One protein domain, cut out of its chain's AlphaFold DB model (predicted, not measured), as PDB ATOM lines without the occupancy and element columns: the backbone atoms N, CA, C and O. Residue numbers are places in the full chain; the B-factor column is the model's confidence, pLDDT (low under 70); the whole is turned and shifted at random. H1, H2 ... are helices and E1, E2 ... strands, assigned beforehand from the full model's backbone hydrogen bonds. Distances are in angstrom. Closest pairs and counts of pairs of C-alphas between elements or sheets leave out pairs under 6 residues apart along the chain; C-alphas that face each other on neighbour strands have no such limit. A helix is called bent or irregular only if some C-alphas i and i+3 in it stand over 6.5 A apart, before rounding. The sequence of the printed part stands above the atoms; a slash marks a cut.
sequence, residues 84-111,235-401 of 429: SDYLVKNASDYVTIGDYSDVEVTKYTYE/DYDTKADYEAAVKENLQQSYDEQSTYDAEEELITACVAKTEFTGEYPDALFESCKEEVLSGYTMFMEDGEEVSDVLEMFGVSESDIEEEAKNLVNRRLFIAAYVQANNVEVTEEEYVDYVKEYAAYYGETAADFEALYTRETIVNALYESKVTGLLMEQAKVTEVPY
ATOM      1  N   SER A  84     -45.019  23.721   6.406       88.50
ATOM      2  CA  SER A  84     -45.835  24.555   7.297       88.50
ATOM      3  C   SER A  84     -45.435  26.029   7.343       88.50
ATOM      4  O   SER A  84     -46.194  26.822   7.894       88.50
ATOM      5  N   ASP A  85     -44.248  26.390   6.863       90.12
ATOM      6  CA  ASP A  85     -43.785  27.780   6.861       90.12
ATOM      7  C   ASP A  85     -44.276  28.547   5.628       90.12
ATOM      8  O   ASP A  85     -44.353  29.769   5.688       90.12
ATOM      9  N   TYR A  86     -44.673  27.828   4.571       91.31
ATOM     10  CA  TYR A  86     -45.055  28.389   3.271       91.31
ATOM     11  C   TYR A  86     -46.494  28.035   2.855       91.31
ATOM     12  O   TYR A  86     -47.193  28.855   2.273       91.31
ATOM     13  N   LEU A  87     -46.983  26.844   3.217       93.06
ATOM     14  CA  LEU A  87     -48.307  26.339   2.848       93.06
ATOM     15  C   LEU A  87     -49.330  26.455   3.986       93.06
ATOM     16  O   LEU A  87     -49.004  26.595   5.170       93.06
ATOM     17  N   VAL A  88     -50.608  26.302   3.624       92.31
ATOM     18  CA  VAL A  88     -51.733  26.361   4.565       92.31
ATOM     19  C   VAL A  88     -51.603  25.297   5.663       92.31
ATOM     20  O   VAL A  88     -51.612  24.086   5.421       92.31
ATOM     21  N   LYS A  89     -51.523  25.754   6.916       91.00
ATOM     22  CA  LYS A  89     -51.445  24.887   8.101       91.00
ATOM     23  C   LYS A  89     -52.772  24.173   8.346       91.00
ATOM     24  O   LYS A  89     -53.824  24.800   8.300       91.00
ATOM     25  N   ASN A  90     -52.701  22.889   8.706       89.62
ATOM     26  CA  ASN A  90     -53.865  22.032   8.971       89.62
ATOM     27  C   ASN A  90     -54.880  22.032   7.812       89.62
ATOM     28  O   ASN A  90     -56.084  22.068   8.040       89.62
ATOM     29  N   ALA A  91     -54.402  21.992   6.564       91.69
ATOM     30  CA  ALA A  91     -55.269  21.991   5.385       91.69
ATOM     31  C   ALA A  91     -56.310  20.854   5.433       91.69
ATOM     32  O   ALA A  91     -57.459  21.053   5.051       91.69
ATOM     33  N   SER A  92     -55.960  19.707   6.028       90.50
ATOM     34  CA  SER A  92     -56.872  18.575   6.251       90.50
ATOM     35  C   SER A  92     -58.128  18.888   7.077       90.50
ATOM     36  O   SER A  92     -59.052  18.078   7.091       90.50
ATOM     37  N   ASP A  93     -58.169  20.010   7.801       93.81
ATOM     38  CA  ASP A  93     -59.368  20.449   8.530       93.81
ATOM     39  C   ASP A  93     -60.436  21.034   7.582       93.81
ATOM     40  O   ASP A  93     -61.617  21.070   7.932       93.81
ATOM     41  N   TYR A  94     -60.030  21.462   6.382       94.56
ATOM     42  CA  TYR A  94     -60.862  22.165   5.399       94.56
ATOM     43  C   TYR A  94     -61.079  21.376   4.106       94.56
ATOM     44  O   TYR A  94     -62.032  21.638   3.371       94.56
ATOM     45  N   VAL A  95     -60.210  20.407   3.821       95.62
ATOM     46  CA  VAL A  95     -60.244  19.639   2.579       95.62
ATOM     47  C   VAL A  95     -59.970  18.156   2.821       95.62
ATOM     48  O   VAL A  95     -59.119  17.780   3.629       95.62
ATOM     49  N   THR A  96     -60.695  17.300   2.101       94.69
ATOM     50  CA  THR A  96     -60.456  15.855   2.045       94.69
ATOM     51  C   THR A  96     -59.993  15.479   0.644       94.69
ATOM     52  O   THR A  96     -60.765  15.542  -0.311       94.69
ATOM     53  N   ILE A  97     -58.726  15.077   0.528       93.94
ATOM     54  CA  ILE A  97     -58.158  14.626  -0.746       93.94
ATOM     55  C   ILE A  97     -58.735  13.268  -1.170       93.94
ATOM     56  O   ILE A  97     -58.978  12.387  -0.337       93.94
ATOM     57  N   GLY A  98     -58.948  13.115  -2.475       88.56
ATOM     58  CA  GLY A  98     -59.500  11.924  -3.112       88.56
ATOM     59  C   GLY A  98     -58.454  11.038  -3.795       88.56
ATOM     60  O   GLY A  98     -57.251  11.158  -3.569       88.56
ATOM     61  N   ASP A  99     -58.950  10.124  -4.631       90.25
ATOM     62  CA  ASP A  99     -58.157   9.391  -5.623       90.25
ATOM     63  C   ASP A  99     -58.311  10.105  -6.971       90.25
ATOM     64  O   ASP A  99     -59.436  10.330  -7.416       90.25
ATOM     65  N   TYR A 100     -57.186  10.469  -7.586       93.25
ATOM     66  CA  TYR A 100     -57.134  11.248  -8.828       93.25
ATOM     67  C   TYR A 100     -56.619  10.429 -10.020       93.25
ATOM     68  O   TYR A 100     -56.495  10.949 -11.123       93.25
ATOM     69  N   SER A 101     -56.349   9.132  -9.833       88.44
ATOM     70  CA  SER A 101     -55.786   8.256 -10.876       88.44
ATOM     71  C   SER A 101     -56.723   7.993 -12.064       88.44
ATOM     72  O   SER A 101     -56.326   7.420 -13.082       88.44
ATOM     73  N   ASP A 102     -57.996   8.365 -11.944       91.69
ATOM     74  CA  ASP A 102     -58.985   8.245 -13.006       91.69
ATOM     75  C   ASP A 102     -59.187   9.540 -13.804       91.69
ATOM     76  O   ASP A 102     -59.915   9.480 -14.796       91.69
ATOM     77  N   VAL A 103     -58.556  10.656 -13.408       93.06
ATOM     78  CA  VAL A 103     -58.595  11.930 -14.142       93.06
ATOM     79  C   VAL A 103     -57.974  11.740 -15.524       93.06
ATOM     80  O   VAL A 103     -56.909  11.138 -15.671       93.06
ATOM     81  N   GLU A 104     -58.707  12.186 -16.536       92.88
ATOM     82  CA  GLU A 104     -58.308  12.182 -17.941       92.88
ATOM     83  C   GLU A 104     -57.938  13.613 -18.313       92.88
ATOM     84  O   GLU A 104     -58.606  14.535 -17.859       92.88
ATOM     85  N   VAL A 105     -56.847  13.762 -19.058       93.12
ATOM     86  CA  VAL A 105     -56.276  15.054 -19.458       93.12
ATOM     87  C   VAL A 105     -55.880  14.949 -20.917       93.12
ATOM     88  O   VAL A 105     -55.320  13.919 -21.331       93.12
ATOM     89  N   THR A 106     -56.141  15.996 -21.689       92.00
ATOM     90  CA  THR A 106     -55.748  16.047 -23.094       92.00
ATOM     91  C   THR A 106     -54.470  16.857 -23.239       92.00
ATOM     92  O   THR A 106     -54.392  18.008 -22.839       92.00
ATOM     93  N   LYS A 107     -53.447  16.256 -23.851       93.12
ATOM     94  CA  LYS A 107     -52.240  16.976 -24.258       93.12
ATOM     95  C   LYS A 107     -52.252  17.153 -25.767       93.12
ATOM     96  O   LYS A 107     -52.239  16.172 -26.513       93.12
ATOM     97  N   TYR A 108     -52.269  18.394 -26.225       92.31
ATOM     98  CA  TYR A 108     -52.206  18.692 -27.643       92.31
ATOM     99  C   TYR A 108     -50.792  18.479 -28.206       92.31
ATOM    100  O   TYR A 108     -49.776  18.616 -27.532       92.31
ATOM    101  N   THR A 109     -50.715  18.073 -29.469       92.75
ATOM    102  CA  THR A 109     -49.449  17.926 -30.198       92.75
ATOM    103  C   THR A 109     -49.513  18.763 -31.460       92.75
ATOM    104  O   THR A 109     -50.472  18.665 -32.228       92.75
ATOM    105  N   TYR A 110     -48.501  19.595 -31.669       90.94
ATOM    106  CA  TYR A 110     -48.479  20.571 -32.751       90.94
ATOM    107  C   TYR A 110     -47.520  20.108 -33.846       90.94
ATOM    108  O   TYR A 110     -46.392  19.697 -33.569       90.94
ATOM    109  N   GLU A 111     -47.972  20.159 -35.100       91.56
ATOM    110  CA  GLU A 111     -47.116  19.937 -36.265       91.56
ATOM    111  C   GLU A 111     -46.668  21.293 -36.816       91.56
ATOM    112  O   GLU A 111     -47.459  22.007 -37.431       91.56
ATOM    113  N   ASP A 235     -27.092  33.873 -35.053       93.06
ATOM    114  CA  ASP A 235     -25.955  32.958 -34.879       93.06
ATOM    115  C   ASP A 235     -25.799  31.936 -36.029       93.06
ATOM    116  O   ASP A 235     -24.953  31.038 -35.961       93.06
ATOM    117  N   TYR A 236     -26.596  32.057 -37.097       95.31
ATOM    118  CA  TYR A 236     -26.649  31.108 -38.212       95.31
ATOM    119  C   TYR A 236     -26.006  31.656 -39.494       95.31
ATOM    120  O   TYR A 236     -25.956  32.857 -39.747       95.31
ATOM    121  N   ASP A 237     -25.526  30.747 -40.348       91.06
ATOM    122  CA  ASP A 237     -24.840  31.096 -41.599       91.06
ATOM    123  C   ASP A 237     -25.766  31.128 -42.826       91.06
ATOM    124  O   ASP A 237     -25.434  31.754 -43.838       91.06
ATOM    125  N   THR A 238     -26.885  30.401 -42.805       95.69
ATOM    126  CA  THR A 238     -27.790  30.277 -43.957       95.69
ATOM    127  C   THR A 238     -29.243  30.324 -43.520       95.69
ATOM    128  O   THR A 238     -29.569  29.924 -42.403       95.69
ATOM    129  N   LYS A 239     -30.135  30.743 -44.425       95.62
ATOM    130  CA  LYS A 239     -31.581  30.704 -44.165       95.62
ATOM    131  C   LYS A 239     -32.075  29.323 -43.757       95.62
ATOM    132  O   LYS A 239     -32.858  29.221 -42.832       95.62
ATOM    133  N   ALA A 240     -31.568  28.270 -44.396       95.44
ATOM    134  CA  ALA A 240     -31.985  26.906 -44.088       95.44
ATOM    135  C   ALA A 240     -31.617  26.489 -42.652       95.44
ATOM    136  O   ALA A 240     -32.385  25.775 -42.016       95.44
ATOM    137  N   ASP A 241     -30.458  26.929 -42.149       95.38
ATOM    138  CA  ASP A 241     -30.045  26.642 -40.772       95.38
ATOM    139  C   ASP A 241     -30.887  27.449 -39.772       95.38
ATOM    140  O   ASP A 241     -31.312  26.905 -38.755       95.38
ATOM    141  N   TYR A 242     -31.184  28.713 -40.092       96.31
ATOM    142  CA  TYR A 242     -32.038  29.562 -39.260       96.31
ATOM    143  C   TYR A 242     -33.492  29.072 -39.222       96.31
ATOM    144  O   TYR A 242     -34.041  28.900 -38.143       96.31
ATOM    145  N   GLU A 243     -34.095  28.756 -40.370       96.75
ATOM    146  CA  GLU A 243     -35.453  28.196 -40.465       96.75
ATOM    147  C   GLU A 243     -35.578  26.877 -39.687       96.75
ATOM    148  O   GLU A 243     -36.588  26.636 -39.031       96.75
ATOM    149  N   ALA A 244     -34.548  26.021 -39.720       96.25
ATOM    150  CA  ALA A 244     -34.533  24.788 -38.937       96.25
ATOM    151  C   ALA A 244     -34.497  25.057 -37.425       96.25
ATOM    152  O   ALA A 244     -35.192  24.372 -36.677       96.25
ATOM    153  N   ALA A 245     -33.728  26.056 -36.988       95.56
ATOM    154  CA  ALA A 245     -33.679  26.459 -35.589       95.56
ATOM    155  C   ALA A 245     -34.983  27.116 -35.119       95.56
ATOM    156  O   ALA A 245     -35.484  26.772 -34.056       95.56
ATOM    157  N   VAL A 246     -35.575  28.001 -35.927       95.44
ATOM    158  CA  VAL A 246     -36.895  28.591 -35.648       95.44
ATOM    159  C   VAL A 246     -37.946  27.491 -35.527       95.44
ATOM    160  O   VAL A 246     -38.728  27.491 -34.585       95.44
ATOM    161  N   LYS A 247     -37.920  26.491 -36.416       96.12
ATOM    162  CA  LYS A 247     -38.815  25.331 -36.332       96.12
ATOM    163  C   LYS A 247     -38.653  24.542 -35.031       96.12
ATOM    164  O   LYS A 247     -39.651  24.102 -34.468       96.12
ATOM    165  N   GLU A 248     -37.418  24.330 -34.579       95.44
ATOM    166  CA  GLU A 248     -37.129  23.650 -33.312       95.44
ATOM    167  C   GLU A 248     -37.614  24.471 -32.112       95.44
ATOM    168  O   GLU A 248     -38.289  23.920 -31.246       95.44
ATOM    169  N   ASN A 249     -37.365  25.783 -32.111       92.44
ATOM    170  CA  ASN A 249     -37.843  26.696 -31.071       92.44
ATOM    171  C   ASN A 249     -39.375  26.747 -31.009       92.44
ATOM    172  O   ASN A 249     -39.940  26.663 -29.925       92.44
ATOM    173  N   LEU A 250     -40.053  26.830 -32.160       92.25
ATOM    174  CA  LEU A 250     -41.513  26.771 -32.225       92.25
ATOM    175  C   LEU A 250     -42.025  25.436 -31.684       92.25
ATOM    176  O   LEU A 250     -42.923  25.426 -30.850       92.25
ATOM    177  N   GLN A 251     -41.437  24.308 -32.102       93.50
ATOM    178  CA  GLN A 251     -41.836  22.994 -31.589       93.50
ATOM    179  C   GLN A 251     -41.685  22.927 -30.068       93.50
ATOM    180  O   GLN A 251     -42.603  22.472 -29.395       93.50
ATOM    181  N   GLN A 252     -40.558  23.403 -29.536       92.25
ATOM    182  CA  GLN A 252     -40.325  23.456 -28.099       92.25
ATOM    183  C   GLN A 252     -41.367  24.339 -27.399       92.25
ATOM    184  O   GLN A 252     -41.986  23.883 -26.447       92.25
ATOM    185  N   SER A 253     -41.616  25.548 -27.905       88.62
ATOM    186  CA  SER A 253     -42.599  26.485 -27.346       88.62
ATOM    187  C   SER A 253     -44.012  25.886 -27.298       88.62
ATOM    188  O   SER A 253     -44.658  25.897 -26.252       88.62
ATOM    189  N   TYR A 254     -44.478  25.272 -28.390       90.06
ATOM    190  CA  TYR A 254     -45.791  24.617 -28.422       90.06
ATOM    191  C   TYR A 254     -45.863  23.367 -27.536       90.06
ATOM    192  O   TYR A 254     -46.897  23.111 -26.918       90.06
ATOM    193  N   ASP A 255     -44.786  22.580 -27.452       90.00
ATOM    194  CA  ASP A 255     -44.728  21.415 -26.565       90.00
ATOM    195  C   ASP A 255     -44.749  21.838 -25.084       90.00
ATOM    196  O   ASP A 255     -45.391  21.177 -24.258       90.00
ATOM    197  N   GLU A 256     -44.068  22.936 -24.743       87.94
ATOM    198  CA  GLU A 256     -44.065  23.550 -23.412       87.94
ATOM    199  C   GLU A 256     -45.449  24.099 -23.062       87.94
ATOM    200  O   GLU A 256     -46.010  23.695 -22.041       87.94
ATOM    201  N   GLN A 257     -46.046  24.909 -23.943       88.50
ATOM    202  CA  GLN A 257     -47.397  25.442 -23.766       88.50
ATOM    203  C   GLN A 257     -48.418  24.318 -23.591       88.50
ATOM    204  O   GLN A 257     -49.183  24.318 -22.634       88.50
ATOM    205  N   SER A 258     -48.379  23.288 -24.441       91.12
ATOM    206  CA  SER A 258     -49.322  22.179 -24.306       91.12
ATOM    207  C   SER A 258     -49.125  21.371 -23.027       91.12
ATOM    208  O   SER A 258     -50.081  20.775 -22.530       91.12
ATOM    209  N   THR A 259     -47.889  21.270 -22.533       90.56
ATOM    210  CA  THR A 259     -47.625  20.620 -21.245       90.56
ATOM    211  C   THR A 259     -48.232  21.442 -20.120       90.56
ATOM    212  O   THR A 259     -48.910  20.872 -19.272       90.56
ATOM    213  N   TYR A 260     -48.042  22.760 -20.154       89.75
ATOM    214  CA  TYR A 260     -48.632  23.678 -19.193       89.75
ATOM    215  C   TYR A 260     -50.165  23.606 -19.189       89.75
ATOM    216  O   TYR A 260     -50.756  23.404 -18.131       89.75
ATOM    217  N   ASP A 261     -50.804  23.662 -20.359       90.25
ATOM    218  CA  ASP A 261     -52.266  23.605 -20.470       90.25
ATOM    219  C   ASP A 261     -52.823  22.290 -19.905       90.25
ATOM    220  O   ASP A 261     -53.774  22.290 -19.124       90.25
ATOM    221  N   ALA A 262     -52.182  21.161 -20.228       92.50
ATOM    222  CA  ALA A 262     -52.550  19.851 -19.691       92.50
ATOM    223  C   ALA A 262     -52.371  19.781 -18.161       92.50
ATOM    224  O   ALA A 262     -53.138  19.126 -17.452       92.50
ATOM    225  N   GLU A 263     -51.343  20.431 -17.627       93.06
ATOM    226  CA  GLU A 263     -51.089  20.504 -16.191       93.06
ATOM    227  C   GLU A 263     -52.107  21.372 -15.444       93.06
ATOM    228  O   GLU A 263     -52.592  20.971 -14.380       93.06
ATOM    229  N   GLU A 264     -52.494  22.510 -16.015       93.56
ATOM    230  CA  GLU A 264     -53.562  23.359 -15.487       93.56
ATOM    231  C   GLU A 264     -54.927  22.663 -15.561       93.56
ATOM    232  O   GLU A 264     -55.676  22.676 -14.575       93.56
ATOM    233  N   GLU A 265     -55.232  21.975 -16.669       93.19
ATOM    234  CA  GLU A 265     -56.428  21.133 -16.810       93.19
ATOM    235  C   GLU A 265     -56.451  20.056 -15.713       93.19
ATOM    236  O   GLU A 265     -57.453  19.880 -15.012       93.19
ATOM    237  N   LEU A 266     -55.319  19.376 -15.497       94.88
ATOM    238  CA  LEU A 266     -55.179  18.343 -14.476       94.88
ATOM    239  C   LEU A 266     -55.444  18.883 -13.070       94.88
ATOM    240  O   LEU A 266     -56.212  18.278 -12.313       94.88
ATOM    241  N   ILE A 267     -54.792  19.985 -12.692       95.31
ATOM    242  CA  ILE A 267     -54.957  20.583 -11.365       95.31
ATOM    243  C   ILE A 267     -56.396  21.042 -11.174       95.31
ATOM    244  O   ILE A 267     -56.998  20.718 -10.148       95.31
ATOM    245  N   THR A 268     -56.980  21.697 -12.171       94.31
ATOM    246  CA  THR A 268     -58.376  22.142 -12.145       94.31
ATOM    247  C   THR A 268     -59.332  20.964 -11.959       94.31
ATOM    248  O   THR A 268     -60.167  20.978 -11.049       94.31
ATOM    249  N   ALA A 269     -59.159  19.883 -12.724       94.44
ATOM    250  CA  ALA A 269     -59.966  18.673 -12.603       94.44
ATOM    251  C   ALA A 269     -59.792  17.979 -11.238       94.44
ATOM    252  O   ALA A 269     -60.761  17.481 -10.651       94.44
ATOM    253  N   CYS A 270     -58.572  17.958 -10.694       95.56
ATOM    254  CA  CYS A 270     -58.298  17.410  -9.365       95.56
ATOM    255  C   CYS A 270     -58.958  18.243  -8.264       95.56
ATOM    256  O   CYS A 270     -59.597  17.683  -7.368       95.56
ATOM    257  N   VAL A 271     -58.853  19.572  -8.334       95.38
ATOM    258  CA  VAL A 271     -59.514  20.492  -7.402       95.38
ATOM    259  C   VAL A 271     -61.030  20.307  -7.481       95.38
ATOM    260  O   VAL A 271     -61.656  20.096  -6.446       95.38
ATOM    261  N   ALA A 272     -61.621  20.246  -8.675       93.25
ATOM    262  CA  ALA A 272     -63.060  20.030  -8.853       93.25
ATOM    263  C   ALA A 272     -63.559  18.690  -8.271       93.25
ATOM    264  O   ALA A 272     -64.674  18.603  -7.752       93.25
ATOM    265  N   LYS A 273     -62.731  17.638  -8.311       93.62
ATOM    266  CA  LYS A 273     -63.017  16.329  -7.691       93.62
ATOM    267  C   LYS A 273     -62.778  16.276  -6.181       93.62
ATOM    268  O   LYS A 273     -63.086  15.261  -5.552       93.62
ATOM    269  N   THR A 274     -62.195  17.316  -5.600       95.75
ATOM    270  CA  THR A 274     -61.809  17.339  -4.190       95.75
ATOM    271  C   THR A 274     -62.973  17.788  -3.304       95.75
ATOM    272  O   THR A 274     -63.710  18.716  -3.627       95.75
ATOM    273  N   GLU A 275     -63.148  17.134  -2.152       94.56
ATOM    274  CA  GLU A 275     -64.201  17.496  -1.200       94.56
ATOM    275  C   GLU A 275     -63.723  18.616  -0.262       94.56
ATOM    276  O   GLU A 275     -62.870  18.400   0.605       94.56
ATOM    277  N   PHE A 276     -64.316  19.804  -0.396       94.88
ATOM    278  CA  PHE A 276     -64.095  20.946   0.498       94.88
ATOM    279  C   PHE A 276     -65.221  21.068   1.527       94.88
ATOM    280  O   PHE A 276     -66.390  20.814   1.232       94.88
ATOM    281  N   THR A 277     -64.895  21.494   2.750       91.75
ATOM    282  CA  THR A 277     -65.904  21.724   3.802       91.75
ATOM    283  C   THR A 277     -66.792  22.938   3.520       91.75
ATOM    284  O   THR A 277     -67.874  23.046   4.099       91.75
ATOM    285  N   GLY A 278     -66.335  23.850   2.653       82.44
ATOM    286  CA  GLY A 278     -66.953  25.154   2.400       82.44
ATOM    287  C   GLY A 278     -66.660  26.196   3.486       82.44
ATOM    288  O   GLY A 278     -67.152  27.319   3.402       82.44
ATOM    289  N   GLU A 279     -65.869  25.839   4.501       88.81
ATOM    290  CA  GLU A 279     -65.284  26.782   5.452       88.81
ATOM    291  C   GLU A 279     -63.829  27.042   5.051       88.81
ATOM    292  O   GLU A 279     -63.119  26.116   4.664       88.81
ATOM    293  N   TYR A 280     -63.370  28.287   5.175       91.75
ATOM    294  CA  TYR A 280     -61.999  28.677   4.844       91.75
ATOM    295  C   TYR A 280     -61.353  29.420   6.016       91.75
ATOM    296  O   TYR A 280     -62.056  30.084   6.780       91.75
ATOM    297  N   PRO A 281     -60.021  29.348   6.187       91.81
ATOM    298  CA  PRO A 281     -59.330  30.263   7.085       91.81
ATOM    299  C   PRO A 281     -59.530  31.713   6.613       91.81
ATOM    300  O   PRO A 281     -59.103  32.042   5.510       91.81
ATOM    301  N   ASP A 282     -60.106  32.584   7.451       90.19
ATOM    302  CA  ASP A 282     -60.388  33.991   7.094       90.19
ATOM    303  C   ASP A 282     -59.165  34.698   6.488       90.19
ATOM    304  O   ASP A 282     -59.254  35.323   5.441       90.19
ATOM    305  N   ALA A 283     -57.988  34.545   7.107       92.19
ATOM    306  CA  ALA A 283     -56.757  35.167   6.618       92.19
ATOM    307  C   ALA A 283     -56.334  34.658   5.229       92.19
ATOM    308  O   ALA A 283     -55.806  35.430   4.437       92.19
ATOM    309  N   LEU A 284     -56.573  33.374   4.935       92.94
ATOM    310  CA  LEU A 284     -56.279  32.803   3.623       92.94
ATOM    311  C   LEU A 284     -57.248  33.358   2.578       92.94
ATOM    312  O   LEU A 284     -56.802  33.805   1.527       92.94
ATOM    313  N   PHE A 285     -58.547  33.384   2.887       94.19
ATOM    314  CA  PHE A 285     -59.559  33.924   1.982       94.19
ATOM    315  C   PHE A 285     -59.314  35.400   1.652       94.19
ATOM    316  O   PHE A 285     -59.266  35.753   0.478       94.19
ATOM    317  N   GLU A 286     -59.066  36.237   2.661       94.00
ATOM    318  CA  GLU A 286     -58.778  37.661   2.443       94.00
ATOM    319  C   GLU A 286     -57.501  37.866   1.618       94.00
ATOM    320  O   GLU A 286     -57.503  38.679   0.700       94.00
ATOM    321  N   SER A 287     -56.439  37.088   1.874       92.94
ATOM    322  CA  SER A 287     -55.210  37.171   1.069       92.94
ATOM    323  C   SER A 287     -55.435  36.784  -0.396       92.94
ATOM    324  O   SER A 287     -54.933  37.456  -1.288       92.94
ATOM    325  N   CYS A 288     -56.242  35.750  -0.662       93.44
ATOM    326  CA  CYS A 288     -56.586  35.349  -2.028       93.44
ATOM    327  C   CYS A 288     -57.466  36.397  -2.719       93.44
ATOM    328  O   CYS A 288     -57.281  36.660  -3.901       93.44
ATOM    329  N   LYS A 289     -58.392  37.034  -1.989       93.81
ATOM    330  CA  LYS A 289     -59.211  38.132  -2.523       93.81
ATOM    331  C   LYS A 289     -58.355  39.346  -2.892       93.81
ATOM    332  O   LYS A 289     -58.566  39.932  -3.948       93.81
ATOM    333  N   GLU A 290     -57.393  39.716  -2.047       92.69
ATOM    334  CA  GLU A 290     -56.444  40.799  -2.337       92.69
ATOM    335  C   GLU A 290     -55.580  40.482  -3.563       92.69
ATOM    336  O   GLU A 290     -55.366  41.352  -4.401       92.69
ATOM    337  N   GLU A 291     -55.139  39.235  -3.709       90.38
ATOM    338  CA  GLU A 291     -54.348  38.783  -4.852       90.38
ATOM    339  C   GLU A 291     -55.128  38.827  -6.169       90.38
ATOM    340  O   GLU A 291     -54.646  39.417  -7.135       90.38
ATOM    341  N   VAL A 292     -56.359  38.308  -6.187       91.88
ATOM    342  CA  VAL A 292     -57.262  38.421  -7.344       91.88
ATOM    343  C   VAL A 292     -57.472  39.893  -7.713       91.88
ATOM    344  O   VAL A 292     -57.254  40.291  -8.855       91.88
ATOM    345  N   LEU A 293     -57.792  40.744  -6.731       90.19
ATOM    346  CA  LEU A 293     -57.934  42.187  -6.952       90.19
ATOM    347  C   LEU A 293     -56.643  42.837  -7.464       90.19
ATOM    348  O   LEU A 293     -56.704  43.767  -8.268       90.19
ATOM    349  N   SER A 294     -55.474  42.376  -7.018       88.75
ATOM    350  CA  SER A 294     -54.189  42.900  -7.485       88.75
ATOM    351  C   SER A 294     -53.956  42.624  -8.973       88.75
ATOM    352  O   SER A 294     -53.395  43.475  -9.661       88.75
ATOM    353  N   GLY A 295     -54.462  41.494  -9.486       86.62
ATOM    354  CA  GLY A 295     -54.430  41.158 -10.911       86.62
ATOM    355  C   GLY A 295     -55.182  42.176 -11.767       86.62
ATOM    356  O   GLY A 295     -54.651  42.650 -12.767       86.62
ATOM    357  N   TYR A 296     -56.369  42.593 -11.324       86.69
ATOM    358  CA  TYR A 296     -57.159  43.619 -12.013       86.69
ATOM    359  C   TYR A 296     -56.567  45.018 -11.834       86.69
ATOM    360  O   TYR A 296     -56.355  45.758 -12.790       86.69
ATOM    361  N   THR A 297     -56.233  45.386 -10.600       85.69
ATOM    362  CA  THR A 297     -55.723  46.731 -10.287       85.69
ATOM    363  C   THR A 297     -54.318  46.999 -10.822       85.69
ATOM    364  O   THR A 297     -53.872  48.145 -10.812       85.69
ATOM    365  N   MET A 298     -53.635  45.993 -11.372       86.06
ATOM    366  CA  MET A 298     -52.409  46.186 -12.145       86.06
ATOM    367  C   MET A 298     -52.619  47.055 -13.398       86.06
ATOM    368  O   MET A 298     -51.675  47.713 -13.847       86.06
ATOM    369  N   PHE A 299     -53.840  47.075 -13.941       81.44
ATOM    370  CA  PHE A 299     -54.228  47.880 -15.103       81.44
ATOM    371  C   PHE A 299     -54.730  49.280 -14.737       81.44
ATOM    372  O   PHE A 299     -54.969  50.085 -15.626       81.44
ATOM    373  N   MET A 300     -54.855  49.570 -13.442       84.75
ATOM    374  CA  MET A 300     -55.364  50.841 -12.939       84.75
ATOM    375  C   MET A 300     -54.400  51.990 -13.251       84.75
ATOM    376  O   MET A 300     -53.198  51.912 -12.958       84.75
ATOM    377  N   GLU A 301     -54.931  53.084 -13.786       85.75
ATOM    378  CA  GLU A 301     -54.197  54.332 -13.963       85.75
ATOM    379  C   GLU A 301     -54.259  55.237 -12.718       85.75
ATOM    380  O   GLU A 301     -55.070  55.070 -11.802       85.75
ATOM    381  N   ASP A 302     -53.357  56.224 -12.655       84.25
ATOM    382  CA  ASP A 302     -53.280  57.154 -11.526       84.25
ATOM    383  C   ASP A 302     -54.583  57.964 -11.385       84.25
ATOM    384  O   ASP A 302     -54.848  58.900 -12.141       84.25
ATOM    385  N   GLY A 303     -55.347  57.671 -10.329       78.44
ATOM    386  CA  GLY A 303     -56.573  58.394  -9.983       78.44
ATOM    387  C   GLY A 303     -57.870  57.688 -10.371       78.44
ATOM    388  O   GLY A 303     -58.930  58.260 -10.116       78.44
ATOM    389  N   GLU A 304     -57.790  56.480 -10.928       86.56
ATOM    390  CA  GLU A 304     -58.939  55.591 -11.103       86.56
ATOM    391  C   GLU A 304     -59.324  54.914  -9.783       86.56
ATOM    392  O   GLU A 304     -58.487  54.675  -8.906       86.56
ATOM    393  N   GLU A 305     -60.613  54.619  -9.626       88.50
ATOM    394  CA  GLU A 305     -61.095  53.788  -8.529       88.50
ATOM    395  C   GLU A 305     -61.113  52.318  -8.975       88.50
ATOM    396  O   GLU A 305     -61.356  52.003 -10.137       88.50
ATOM    397  N   VAL A 306     -60.926  51.384  -8.035       86.38
ATOM    398  CA  VAL A 306     -60.938  49.935  -8.328       86.38
ATOM    399  C   VAL A 306     -62.226  49.504  -9.040       86.38
ATOM    400  O   VAL A 306     -62.193  48.617  -9.885       86.38
ATOM    401  N   SER A 307     -63.359  50.142  -8.725       86.69
ATOM    402  CA  SER A 307     -64.641  49.858  -9.380       86.69
ATOM    403  C   SER A 307     -64.629  50.125 -10.880       86.69
ATOM    404  O   SER A 307     -65.288  49.393 -11.607       86.69
ATOM    405  N   ASP A 308     -63.892  51.142 -11.326       86.38
ATOM    406  CA  ASP A 308     -63.864  51.554 -12.730       86.38
ATOM    407  C   ASP A 308     -63.083  50.519 -13.555       86.38
ATOM    408  O   ASP A 308     -63.522  50.092 -14.620       86.38
ATOM    409  N   VAL A 309     -61.976  50.020 -12.994       86.50
ATOM    410  CA  VAL A 309     -61.179  48.939 -13.591       86.50
ATOM    411  C   VAL A 309     -61.983  47.643 -13.665       86.50
ATOM    412  O   VAL A 309     -61.985  46.977 -14.693       86.50
ATOM    413  N   LEU A 310     -62.700  47.282 -12.598       87.56
ATOM    414  CA  LEU A 310     -63.542  46.084 -12.610       87.56
ATOM    415  C   LEU A 310     -64.680  46.190 -13.639       87.56
ATOM    416  O   LEU A 310     -64.958  45.213 -14.329       87.56
ATOM    417  N   GLU A 311     -65.295  47.369 -13.795       87.19
ATOM    418  CA  GLU A 311     -66.317  47.618 -14.823       87.19
ATOM    419  C   GLU A 311     -65.745  47.483 -16.242       87.19
ATOM    420  O   GLU A 311     -66.390  46.869 -17.090       87.19
ATOM    421  N   MET A 312     -64.521  47.965 -16.482       84.75
ATOM    422  CA  MET A 312     -63.823  47.806 -17.765       84.75
ATOM    423  C   MET A 312     -63.640  46.332 -18.158       84.75
ATOM    424  O   MET A 312     -63.783  45.989 -19.328       84.75
ATOM    425  N   PHE A 313     -63.355  45.457 -17.189       85.81
ATOM    426  CA  PHE A 313     -63.247  44.013 -17.421       85.81
ATOM    427  C   PHE A 313     -64.597  43.276 -17.337       85.81
ATOM    428  O   PHE A 313     -64.639  42.065 -17.532       85.81
ATOM    429  N   GLY A 314     -65.699  43.974 -17.044       89.44
ATOM    430  CA  GLY A 314     -67.017  43.359 -16.860       89.44
ATOM    431  C   GLY A 314     -67.116  42.453 -15.626       89.44
ATOM    432  O   GLY A 314     -68.003  41.604 -15.567       89.44
ATOM    433  N   VAL A 315     -66.227  42.626 -14.646       90.56
ATOM    434  CA  VAL A 315     -66.099  41.762 -13.465       90.56
ATOM    435  C   VAL A 315     -66.867  42.361 -12.293       90.56
ATOM    436  O   VAL A 315     -66.689  43.519 -11.916       90.56
ATOM    437  N   SER A 316     -67.731  41.564 -11.673       91.12
ATOM    438  CA  SER A 316     -68.484  41.968 -10.489       91.12
ATOM    439  C   SER A 316     -67.769  41.590  -9.188       91.12
ATOM    440  O   SER A 316     -66.878  40.744  -9.144       91.12
ATOM    441  N   GLU A 317     -68.204  42.165  -8.063       88.62
ATOM    442  CA  GLU A 317     -67.681  41.768  -6.749       88.62
ATOM    443  C   GLU A 317     -67.945  40.281  -6.434       88.62
ATOM    444  O   GLU A 317     -67.145  39.666  -5.727       88.62
ATOM    445  N   SER A 318     -69.028  39.680  -6.956       92.38
ATOM    446  CA  SER A 318     -69.258  38.245  -6.748       92.38
ATOM    447  C   SER A 318     -68.279  37.379  -7.525       92.38
ATOM    448  O   SER A 318     -67.900  36.331  -7.010       92.38
ATOM    449  N   ASP A 319     -67.843  37.836  -8.697       92.25
ATOM    450  CA  ASP A 319     -66.871  37.119  -9.525       92.25
ATOM    451  C   ASP A 319     -65.502  37.133  -8.837       92.25
ATOM    452  O   ASP A 319     -64.893  36.085  -8.653       92.25
ATOM    453  N   ILE A 320     -65.100  38.280  -8.271       92.69
ATOM    454  CA  ILE A 320     -63.908  38.379  -7.411       92.69
ATOM    455  C   ILE A 320     -63.992  37.418  -6.218       92.69
ATOM    456  O   ILE A 320     -63.010  36.769  -5.855       92.69
ATOM    457  N   GLU A 321     -65.153  37.327  -5.561       92.44
ATOM    458  CA  GLU A 321     -65.332  36.373  -4.466       92.44
ATOM    459  C   GLU A 321     -65.271  34.917  -4.932       92.44
ATOM    460  O   GLU A 321     -64.830  34.063  -4.163       92.44
ATOM    461  N   GLU A 322     -65.747  34.605  -6.131       93.75
ATOM    462  CA  GLU A 322     -65.703  33.264  -6.708       93.75
ATOM    463  C   GLU A 322     -64.280  32.867  -7.108       93.75
ATOM    464  O   GLU A 322     -63.795  31.823  -6.666       93.75
ATOM    465  N   GLU A 323     -63.564  33.737  -7.813       93.00
ATOM    466  CA  GLU A 323     -62.147  33.565  -8.137       93.00
ATOM    467  C   GLU A 323     -61.298  33.394  -6.873       93.00
ATOM    468  O   GLU A 323     -60.479  32.475  -6.779       93.00
ATOM    469  N   ALA A 324     -61.550  34.202  -5.837       94.69
ATOM    470  CA  ALA A 324     -60.871  34.056  -4.554       94.69
ATOM    471  C   ALA A 324     -61.150  32.684  -3.917       94.69
ATOM    472  O   ALA A 324     -60.236  32.067  -3.369       94.69
ATOM    473  N   LYS A 325     -62.385  32.162  -4.000       94.31
ATOM    474  CA  LYS A 325     -62.710  30.803  -3.516       94.31
ATOM    475  C   LYS A 325     -61.970  29.736  -4.314       94.31
ATOM    476  O   LYS A 325     -61.464  28.795  -3.705       94.31
ATOM    477  N   ASN A 326     -61.880  29.882  -5.632       93.88
ATOM    478  CA  ASN A 326     -61.150  28.951  -6.492       93.88
ATOM    479  C   ASN A 326     -59.660  28.923  -6.126       93.88
ATOM    480  O   ASN A 326     -59.097  27.844  -5.916       93.88
ATOM    481  N   LEU A 327     -59.052  30.093  -5.908       93.94
ATOM    482  CA  LEU A 327     -57.663  30.204  -5.466       93.94
ATOM    483  C   LEU A 327     -57.443  29.607  -4.064       93.94
ATOM    484  O   LEU A 327     -56.475  28.875  -3.839       93.94
ATOM    485  N   VAL A 328     -58.362  29.846  -3.121       95.94
ATOM    486  CA  VAL A 328     -58.324  29.218  -1.788       95.94
ATOM    487  C   VAL A 328     -58.403  27.696  -1.891       95.94
ATOM    488  O   VAL A 328     -57.622  27.000  -1.240       95.94
ATOM    489  N   ASN A 329     -59.314  27.173  -2.710       95.88
ATOM    490  CA  ASN A 329     -59.484  25.737  -2.915       95.88
ATOM    491  C   ASN A 329     -58.230  25.102  -3.515       95.88
ATOM    492  O   ASN A 329     -57.774  24.076  -3.008       95.88
ATOM    493  N   ARG A 330     -57.618  25.747  -4.515       95.62
ATOM    494  CA  ARG A 330     -56.335  25.330  -5.096       95.62
ATOM    495  C   ARG A 330     -55.238  25.286  -4.028       95.62
ATOM    496  O   ARG A 330     -54.627  24.239  -3.823       95.62
ATOM    497  N   ARG A 331     -55.064  26.353  -3.240       95.06
ATOM    498  CA  ARG A 331     -54.064  26.408  -2.150       95.06
ATOM    499  C   ARG A 331     -54.287  25.354  -1.070       95.06
ATOM    500  O   ARG A 331     -53.331  24.736  -0.598       95.06
ATOM    501  N   LEU A 332     -55.539  25.132  -0.671       96.56
ATOM    502  CA  LEU A 332     -55.902  24.093   0.294       96.56
ATOM    503  C   LEU A 332     -55.617  22.696  -0.254       96.56
ATOM    504  O   LEU A 332     -55.057  21.870   0.468       96.56
ATOM    505  N   PHE A 333     -55.965  22.447  -1.515       97.19
ATOM    506  CA  PHE A 333     -55.694  21.191  -2.200       97.19
ATOM    507  C   PHE A 333     -54.192  20.892  -2.248       97.19
ATOM    508  O   PHE A 333     -53.778  19.846  -1.740       97.19
ATOM    509  N   ILE A 334     -53.371  21.825  -2.749       96.75
ATOM    510  CA  ILE A 334     -51.908  21.673  -2.806       96.75
ATOM    511  C   ILE A 334     -51.347  21.416  -1.404       96.75
ATOM    512  O   ILE A 334     -50.643  20.428  -1.183       96.75
ATOM    513  N   ALA A 335     -51.717  22.233  -0.411       96.50
ATOM    514  CA  ALA A 335     -51.241  22.073   0.961       96.50
ATOM    515  C   ALA A 335     -51.618  20.711   1.573       96.50
ATOM    516  O   ALA A 335     -50.792  20.079   2.240       96.50
ATOM    517  N   ALA A 336     -52.844  20.236   1.346       96.19
ATOM    518  CA  ALA A 336     -53.299  18.943   1.844       96.19
ATOM    519  C   ALA A 336     -52.625  17.771   1.123       96.19
ATOM    520  O   ALA A 336     -52.248  16.793   1.774       96.19
ATOM    521  N   TYR A 337     -52.418  17.876  -0.192       96.25
ATOM    522  CA  TYR A 337     -51.714  16.862  -0.968       96.25
ATOM    523  C   TYR A 337     -50.252  16.741  -0.528       96.25
ATOM    524  O   TYR A 337     -49.779  15.629  -0.280       96.25
ATOM    525  N   VAL A 338     -49.562  17.874  -0.349       96.38
ATOM    526  CA  VAL A 338     -48.191  17.935   0.182       96.38
ATOM    527  C   VAL A 338     -48.111  17.254   1.550       96.38
ATOM    528  O   VAL A 338     -47.247  16.402   1.767       96.38
ATOM    529  N   GLN A 339     -49.043  17.565   2.458       94.06
ATOM    530  CA  GLN A 339     -49.091  16.978   3.804       94.06
ATOM    531  C   GLN A 339     -49.362  15.469   3.784       94.06
ATOM    532  O   GLN A 339     -48.744  14.723   4.543       94.06
ATOM    533  N   ALA A 340     -50.271  14.999   2.928       94.06
ATOM    534  CA  ALA A 340     -50.634  13.586   2.862       94.06
ATOM    535  C   ALA A 340     -49.548  12.717   2.216       94.06
ATOM    536  O   ALA A 340     -49.330  11.580   2.646       94.06
ATOM    537  N   ASN A 341     -48.855  13.255   1.210       93.12
ATOM    538  CA  ASN A 341     -47.848  12.531   0.439       93.12
ATOM    539  C   ASN A 341     -46.410  12.786   0.917       93.12
ATOM    540  O   ASN A 341     -45.496  12.112   0.454       93.12
ATOM    541  N   ASN A 342     -46.212  13.663   1.910       93.44
ATOM    542  CA  ASN A 342     -44.899  14.076   2.425       93.44
ATOM    543  C   ASN A 342     -44.002  14.625   1.305       93.44
ATOM    544  O   ASN A 342     -42.855  14.208   1.154       93.44
ATOM    545  N   VAL A 343     -44.560  15.525   0.494       94.69
ATOM    546  CA  VAL A 343     -43.799  16.225  -0.545       94.69
ATOM    547  C   VAL A 343     -42.874  17.230   0.138       94.69
ATOM    548  O   VAL A 343     -43.304  17.998   0.996       94.69
ATOM    549  N   GLU A 344     -41.599  17.214  -0.232       93.88
ATOM    550  CA  GLU A 344     -40.573  18.107   0.309       93.88
ATOM    551  C   GLU A 344     -39.991  18.941  -0.830       93.88
ATOM    552  O   GLU A 344     -39.753  18.405  -1.911       93.88
ATOM    553  N   VAL A 345     -39.741  20.227  -0.587       93.81
ATOM    554  CA  VAL A 345     -38.925  21.098  -1.444       93.81
ATOM    555  C   VAL A 345     -37.625  21.375  -0.700       93.81
ATOM    556  O   VAL A 345     -37.640  21.673   0.493       93.81
ATOM    557  N   THR A 346     -36.499  21.233  -1.390       93.75
ATOM    558  CA  THR A 346     -35.162  21.426  -0.824       93.75
ATOM    559  C   THR A 346     -34.606  22.811  -1.148       93.75
ATOM    560  O   THR A 346     -35.015  23.454  -2.111       93.75
ATOM    561  N   GLU A 347     -33.625  23.263  -0.362       92.81
ATOM    562  CA  GLU A 347     -32.889  24.503  -0.655       92.81
ATOM    563  C   GLU A 347     -32.160  24.457  -1.997       92.81
ATOM    564  O   GLU A 347     -32.074  25.469  -2.680       92.81
ATOM    565  N   GLU A 348     -31.635  23.289  -2.372       92.19
ATOM    566  CA  GLU A 348     -30.939  23.097  -3.646       92.19
ATOM    567  C   GLU A 348     -31.891  23.367  -4.815       92.19
ATOM    568  O   GLU A 348     -31.571  24.166  -5.684       92.19
ATOM    569  N   GLU A 349     -33.107  22.816  -4.763       92.19
ATOM    570  CA  GLU A 349     -34.138  23.054  -5.782       92.19
ATOM    571  C   GLU A 349     -34.565  24.521  -5.855       92.19
ATOM    572  O   GLU A 349     -34.776  25.046  -6.943       92.19
ATOM    573  N   TYR A 350     -34.654  25.204  -4.711       93.62
ATOM    574  CA  TYR A 350     -34.919  26.641  -4.677       93.62
ATOM    575  C   TYR A 350     -33.803  27.450  -5.351       93.62
ATOM    576  O   TYR A 350     -34.076  28.311  -6.186       93.62
ATOM    577  N   VAL A 351     -32.545  27.184  -4.991       92.38
ATOM    578  CA  VAL A 351     -31.384  27.907  -5.529       92.38
ATOM    579  C   VAL A 351     -31.223  27.645  -7.024       92.38
ATOM    580  O   VAL A 351     -30.953  28.584  -7.777       92.38
ATOM    581  N   ASP A 352     -31.409  26.399  -7.456       92.44
ATOM    582  CA  ASP A 352     -31.352  26.022  -8.866       92.44
ATOM    583  C   ASP A 352     -32.453  26.732  -9.660       92.44
ATOM    584  O   ASP A 352     -32.143  27.366 -10.669       92.44
ATOM    585  N   TYR A 353     -33.689  26.745  -9.147       90.88
ATOM    586  CA  TYR A 353     -34.803  27.474  -9.756       90.88
ATOM    587  C   TYR A 353     -34.500  28.972  -9.897       90.88
ATOM    588  O   TYR A 353     -34.580  29.530 -10.989       90.88
ATOM    589  N   VAL A 354     -34.085  29.638  -8.812       91.88
ATOM    590  CA  VAL A 354     -33.748  31.074  -8.841       91.88
ATOM    591  C   VAL A 354     -32.658  31.359  -9.872       91.88
ATOM    592  O   VAL A 354     -32.743  32.331 -10.618       91.88
ATOM    593  N   LYS A 355     -31.621  30.521  -9.921       91.25
ATOM    594  CA  LYS A 355     -30.489  30.710 -10.827       91.25
ATOM    595  C   LYS A 355     -30.886  30.529 -12.290       91.25
ATOM    596  O   LYS A 355     -30.438  31.309 -13.128       91.25
ATOM    597  N   GLU A 356     -31.666  29.498 -12.586       89.75
ATOM    598  CA  GLU A 356     -32.136  29.192 -13.935       89.75
ATOM    599  C   GLU A 356     -33.023  30.316 -14.472       89.75
ATOM    600  O   GLU A 356     -32.722  30.889 -15.520       89.75
ATOM    601  N   TYR A 357     -34.033  30.723 -13.702       85.25
ATOM    602  CA  TYR A 357     -34.977  31.751 -14.134       85.25
ATOM    603  C   TYR A 357     -34.372  33.154 -14.154       85.25
ATOM    604  O   TYR A 357     -34.630  33.916 -15.084       85.25
ATOM    605  N   ALA A 358     -33.502  33.502 -13.201       88.62
ATOM    606  CA  ALA A 358     -32.785  34.774 -13.266       88.62
ATOM    607  C   ALA A 358     -31.917  34.861 -14.534       88.62
ATOM    608  O   ALA A 358     -31.920  35.885 -15.217       88.62
ATOM    609  N   ALA A 359     -31.222  33.773 -14.893       88.75
ATOM    610  CA  ALA A 359     -30.428  33.718 -16.118       88.75
ATOM    611  C   ALA A 359     -31.299  33.821 -17.378       88.75
ATOM    612  O   ALA A 359     -30.930  34.547 -18.299       88.75
ATOM    613  N   TYR A 360     -32.452  33.148 -17.393       84.12
ATOM    614  CA  TYR A 360     -33.423  33.219 -18.486       84.12
ATOM    615  C   TYR A 360     -33.914  34.654 -18.734       84.12
ATOM    616  O   TYR A 360     -33.912  35.124 -19.869       84.12
ATOM    617  N   TYR A 361     -34.238  35.395 -17.670       82.75
ATOM    618  CA  TYR A 361     -34.666  36.796 -17.774       82.75
ATOM    619  C   TYR A 361     -33.516  37.800 -17.954       82.75
ATOM    620  O   TYR A 361     -33.762  38.993 -18.135       82.75
ATOM    621  N   GLY A 362     -32.259  37.346 -17.927       88.62
ATOM    622  CA  GLY A 362     -31.093  38.227 -17.990       88.62
ATOM    623  C   GLY A 362     -30.953  39.141 -16.766       88.62
ATOM    624  O   GLY A 362     -30.348  40.212 -16.863       88.62
ATOM    625  N   GLU A 363     -31.509  38.737 -15.624       91.50
ATOM    626  CA  GLU A 363     -31.493  39.477 -14.361       91.50
ATOM    627  C   GLU A 363     -30.575  38.795 -13.332       91.50
ATOM    628  O   GLU A 363     -30.098  37.671 -13.516       91.50
ATOM    629  N   THR A 364     -30.265  39.484 -12.230       91.50
ATOM    630  CA  THR A 364     -29.520  38.852 -11.132       91.50
ATOM    631  C   THR A 364     -30.464  38.035 -10.250       91.50
ATOM    632  O   THR A 364     -31.631  38.385 -10.102       91.50
ATOM    633  N   ALA A 365     -29.957  36.982  -9.599       89.06
ATOM    634  CA  ALA A 365     -30.736  36.201  -8.629       89.06
ATOM    635  C   ALA A 365     -31.395  37.091  -7.558       89.06
ATOM    636  O   ALA A 365     -32.557  36.900  -7.223       89.06
ATOM    637  N   ALA A 366     -30.678  38.118  -7.087       89.06
ATOM    638  CA  ALA A 366     -31.192  39.057  -6.097       89.06
ATOM    639  C   ALA A 366     -32.350  39.920  -6.630       89.06
ATOM    640  O   ALA A 366     -33.288  40.191  -5.884       89.06
ATOM    641  N   ASP A 367     -32.296  40.347  -7.895       89.06
ATOM    642  CA  ASP A 367     -33.385  41.111  -8.519       89.06
ATOM    643  C   ASP A 367     -34.618  40.223  -8.743       89.06
ATOM    644  O   ASP A 367     -35.736  40.630  -8.426       89.06
ATOM    645  N   PHE A 368     -34.402  38.980  -9.183       88.31
ATOM    646  CA  PHE A 368     -35.457  37.984  -9.349       88.31
ATOM    647  C   PHE A 368     -36.155  37.676  -8.013       88.31
ATOM    648  O   PHE A 368     -37.378  37.747  -7.902       88.31
ATOM    649  N   GLU A 369     -35.389  37.411  -6.953       87.31
ATOM    650  CA  GLU A 369     -35.932  37.172  -5.611       87.31
ATOM    651  C   GLU A 369     -36.598  38.415  -5.006       87.31
ATOM    652  O   GLU A 369     -37.538  38.283  -4.221       87.31
ATOM    653  N   ALA A 370     -36.148  39.623  -5.354       87.31
ATOM    654  CA  ALA A 370     -36.805  40.854  -4.921       87.31
ATOM    655  C   ALA A 370     -38.179  41.034  -5.580       87.31
ATOM    656  O   ALA A 370     -39.078  41.599  -4.956       87.31
ATOM    657  N   LEU A 371     -38.338  40.554  -6.814       84.69
ATOM    658  CA  LEU A 371     -39.596  40.625  -7.547       84.69
ATOM    659  C   LEU A 371     -40.588  39.550  -7.095       84.69
ATOM    660  O   LEU A 371     -41.751  39.855  -6.849       84.69
ATOM    661  N   TYR A 372     -40.125  38.310  -6.962       83.75
ATOM    662  CA  TYR A 372     -41.007  37.170  -6.726       83.75
ATOM    663  C   TYR A 372     -41.056  36.705  -5.278       83.75
ATOM    664  O   TYR A 372     -41.987  36.009  -4.910       83.75
ATOM    665  N   THR A 373     -40.146  37.148  -4.414       88.75
ATOM    666  CA  THR A 373     -40.005  36.693  -3.022       88.75
ATOM    667  C   THR A 373     -39.747  35.190  -2.881       88.75
ATOM    668  O   THR A 373     -40.174  34.348  -3.669       88.75
ATOM    669  N   ARG A 374     -39.074  34.818  -1.793       90.00
ATOM    670  CA  ARG A 374     -38.845  33.407  -1.470       90.00
ATOM    671  C   ARG A 374     -40.146  32.631  -1.251       90.00
ATOM    672  O   ARG A 374     -40.212  31.458  -1.593       90.00
ATOM    673  N   GLU A 375     -41.163  33.266  -0.668       89.06
ATOM    674  CA  GLU A 375     -42.440  32.615  -0.365       89.06
ATOM    675  C   GLU A 375     -43.160  32.159  -1.635       89.06
ATOM    676  O   GLU A 375     -43.524  30.988  -1.739       89.06
ATOM    677  N   THR A 376     -43.290  33.042  -2.624       88.00
ATOM    678  CA  THR A 376     -43.965  32.713  -3.884       88.00
ATOM    679  C   THR A 376     -43.221  31.632  -4.657       88.00
ATOM    680  O   THR A 376     -43.845  30.688  -5.130       88.00
ATOM    681  N   ILE A 377     -41.889  31.715  -4.728       91.12
ATOM    682  CA  ILE A 377     -41.069  30.710  -5.415       91.12
ATOM    683  C   ILE A 377     -41.221  29.338  -4.745       91.12
ATOM    684  O   ILE A 377     -41.421  28.333  -5.421       91.12
ATOM    685  N   VAL A 378     -41.171  29.275  -3.409       93.88
ATOM    686  CA  VAL A 378     -41.338  28.009  -2.680       93.88
ATOM    687  C   VAL A 378     -42.747  27.437  -2.858       93.88
ATOM    688  O   VAL A 378     -42.884  26.228  -3.048       93.88
ATOM    689  N   ASN A 379     -43.790  28.272  -2.831       91.38
ATOM    690  CA  ASN A 379     -45.161  27.831  -3.102       91.38
ATOM    691  C   ASN A 379     -45.296  27.232  -4.503       91.38
ATOM    692  O   ASN A 379     -45.846  26.142  -4.652       91.38
ATOM    693  N   ALA A 380     -44.720  27.895  -5.499       90.81
ATOM    694  CA  ALA A 380     -44.763  27.441  -6.876       90.81
ATOM    695  C   ALA A 380     -43.947  26.139  -7.083       90.81
ATOM    696  O   ALA A 380     -44.382  25.244  -7.806       90.81
ATOM    697  N   LEU A 381     -42.836  25.945  -6.354       94.88
ATOM    698  CA  LEU A 381     -42.099  24.666  -6.305       94.88
ATOM    699  C   LEU A 381     -42.920  23.527  -5.700       94.88
ATOM    700  O   LEU A 381     -42.873  22.402  -6.201       94.88
ATOM    701  N   TYR A 382     -43.679  23.785  -4.633       96.06
ATOM    702  CA  TYR A 382     -44.591  22.776  -4.092       96.06
ATOM    703  C   TYR A 382     -45.683  22.415  -5.087       96.06
ATOM    704  O   TYR A 382     -45.979  21.235  -5.255       96.06
ATOM    705  N   GLU A 383     -46.264  23.419  -5.730       94.56
ATOM    706  CA  GLU A 383     -47.308  23.234  -6.722       94.56
ATOM    707  C   GLU A 383     -46.826  22.393  -7.903       94.56
ATOM    708  O   GLU A 383     -47.392  21.330  -8.137       94.56
ATOM    709  N   SER A 384     -45.708  22.761  -8.529       93.31
ATOM    710  CA  SER A 384     -45.080  21.970  -9.597       93.31
ATOM    711  C   SER A 384     -44.819  20.519  -9.190       93.31
ATOM    712  O   SER A 384     -45.159  19.589  -9.921       93.31
ATOM    713  N   LYS A 385     -44.298  20.277  -7.980       95.44
ATOM    714  CA  LYS A 385     -44.099  18.902  -7.496       95.44
ATOM    715  C   LYS A 385     -45.405  18.135  -7.341       95.44
ATOM    716  O   LYS A 385     -45.443  16.941  -7.632       95.44
ATOM    717  N   VAL A 386     -46.457  18.783  -6.843       96.19
ATOM    718  CA  VAL A 386     -47.781  18.158  -6.739       96.19
ATOM    719  C   VAL A 386     -48.321  17.842  -8.129       96.19
ATOM    720  O   VAL A 386     -48.749  16.710  -8.351       96.19
ATOM    721  N   THR A 387     -48.243  18.788  -9.061       94.62
ATOM    722  CA  THR A 387     -48.668  18.615 -10.449       94.62
ATOM    723  C   THR A 387     -47.931  17.463 -11.120       94.62
ATOM    724  O   THR A 387     -48.579  16.549 -11.621       94.62
ATOM    725  N   GLY A 388     -46.600  17.408 -11.025       93.75
ATOM    726  CA  GLY A 388     -45.804  16.309 -11.577       93.75
ATOM    727  C   GLY A 388     -46.189  14.943 -10.995       93.75
ATOM    728  O   GLY A 388     -46.374  13.975 -11.734       93.75
ATOM    729  N   LEU A 389     -46.405  14.858  -9.676       94.81
ATOM    730  CA  LEU A 389     -46.869  13.623  -9.028       94.81
ATOM    731  C   LEU A 389     -48.274  13.205  -9.476       94.81
ATOM    732  O   LEU A 389     -48.559  12.007  -9.555       94.81
ATOM    733  N   LEU A 390     -49.166  14.163  -9.730       94.69
ATOM    734  CA  LEU A 390     -50.501  13.897 -10.265       94.69
ATOM    735  C   LEU A 390     -50.426  13.472 -11.733       94.69
ATOM    736  O   LEU A 390     -51.113  12.531 -12.121       94.69
ATOM    737  N   MET A 391     -49.553  14.095 -12.524       91.62
ATOM    738  CA  MET A 391     -49.371  13.800 -13.944       91.62
ATOM    739  C   MET A 391     -48.843  12.376 -14.159       91.62
ATOM    740  O   MET A 391     -49.309  11.666 -15.047       91.62
ATOM    741  N   GLU A 392     -47.963  11.890 -13.275       91.25
ATOM    742  CA  GLU A 392     -47.530  10.482 -13.256       91.25
ATOM    743  C   GLU A 392     -48.682   9.480 -13.023       91.25
ATOM    744  O   GLU A 392     -48.554   8.293 -13.346       91.25
ATOM    745  N   GLN A 393     -49.794   9.930 -12.435       89.25
ATOM    746  CA  GLN A 393     -50.956   9.107 -12.083       89.25
ATOM    747  C   GLN A 393     -52.144   9.296 -13.036       89.25
ATOM    748  O   GLN A 393     -53.008   8.417 -13.093       89.25
ATOM    749  N   ALA A 394     -52.195  10.416 -13.758       91.62
ATOM    750  CA  ALA A 394     -53.291  10.791 -14.639       91.62
ATOM    751  C   ALA A 394     -53.311   9.974 -15.941       91.62
ATOM    752  O   ALA A 394     -52.312   9.401 -16.386       91.62
ATOM    753  N   LYS A 395     -54.478   9.933 -16.590       91.25
ATOM    754  CA  LYS A 395     -54.642   9.343 -17.922       91.25
ATOM    755  C   LYS A 395     -54.487  10.418 -18.996       91.25
ATOM    756  O   LYS A 395     -55.478  10.953 -19.485       91.25
ATOM    757  N   VAL A 396     -53.244  10.696 -19.376       91.75
ATOM    758  CA  VAL A 396     -52.932  11.664 -20.438       91.75
ATOM    759  C   VAL A 396     -53.183  11.052 -21.816       91.75
ATOM    760  O   VAL A 396     -52.676   9.969 -22.125       91.75
ATOM    761  N   THR A 397     -53.958  11.747 -22.645       93.19
ATOM    762  CA  THR A 397     -54.193  11.390 -24.048       93.19
ATOM    763  C   THR A 397     -53.585  12.450 -24.954       93.19
ATOM    764  O   THR A 397     -53.937  13.617 -24.854       93.19
ATOM    765  N   GLU A 398     -52.694  12.042 -25.858       92.38
ATOM    766  CA  GLU A 398     -52.119  12.949 -26.856       92.38
ATOM    767  C   GLU A 398     -53.042  13.081 -28.073       92.38
ATOM    768  O   GLU A 398     -53.422  12.076 -28.688       92.38
ATOM    769  N   VAL A 399     -53.384  14.318 -28.432       92.88
ATOM    770  CA  VAL A 399     -54.274  14.644 -29.555       92.88
ATOM    771  C   VAL A 399     -53.576  15.639 -30.487       92.88
ATOM    772  O   VAL A 399     -53.073  16.656 -30.023       92.88
ATOM    773  N   PRO A 400     -53.504  15.390 -31.807       89.56
ATOM    774  CA  PRO A 400     -53.013  16.392 -32.749       89.56
ATOM    775  C   PRO A 400     -53.890  17.642 -32.722       89.56
ATOM    776  O   PRO A 400     -55.103  17.538 -32.910       89.56
ATOM    777  N   TYR A 401     -53.277  18.803 -32.518       85.56
ATOM    778  CA  TYR A 401     -53.973  20.076 -32.605       85.56
ATOM    779  C   TYR A 401     -54.443  20.320 -34.043       85.56
ATOM    780  O   TYR A 401     -53.694  20.155 -35.009       85.56
TER     781      TYR A 401
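Overview. This is residues 84 to 111 and 235 to 401 of the 429 residues of the protein "PPIase" of Blautia sp (UniProt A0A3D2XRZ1). A long helix, H1, runs roughly along the longest axis, with a two-stranded sheet, E1 and E2, beside its later part and helices H4 and H6 crossing near its last residues. H2 packs on H4, small H3 on H2, and H5 on H6; at the other end residues 237 to 244 stick out. The printed part has 195 residues, mostly helix, in the order E1 H1 H2 H3 H4 H5 H6 E2; the sheet is parallel. It is only just loose, close to compact, with a radius of gyration of the C-alphas of 19.9 A, spanning 61 by 50 by 36 A.

Along the chain. E1, residues 104 to 109, begins at C-alpha (-58.308, 12.182, -17.941). H1, 239 to 272, is 48.5 A long; H2 is 282 to 297, H3 306 to 312. H4, 317 to 341, is 36.1 A long; H5 is 347 to 360. H6, 365 to 391, 29.6 A, is irregular, C-alphas 371 and 374 being 9.5 A apart, with a kink of 84 degrees near 372. E2, 395 to 400, ends at C-alpha (-53.013, 16.392, -32.749).

Arrangement. Hubs H4 and H6 touch at Ile 334 and Glu 383, closest C-alphas 6.2 A, a steep tilt of 69.7 degrees, only just short of perpendicular. H1 touches H4 about perpendicular, 90 degrees, with residues 267 to 271 alone; closest C-alphas 271 and 330, 6.2 A. C-alphas 107 of E1 and 262 of H1 are closest, 5.4 A. Between E1 and E2, N 107 and O 397 are 2.9 A apart, within hydrogen-bond range. Every O i to N i+4 pair is within range in H1 to H5, 20 of 23 in H6.

Size, cuts and confidence. Residues 112 to 234 are cut out, C-alphas 111 and 235 being 24.9 A apart. Of the links printed whole, none is long. No printed residue is under pLDDT 70.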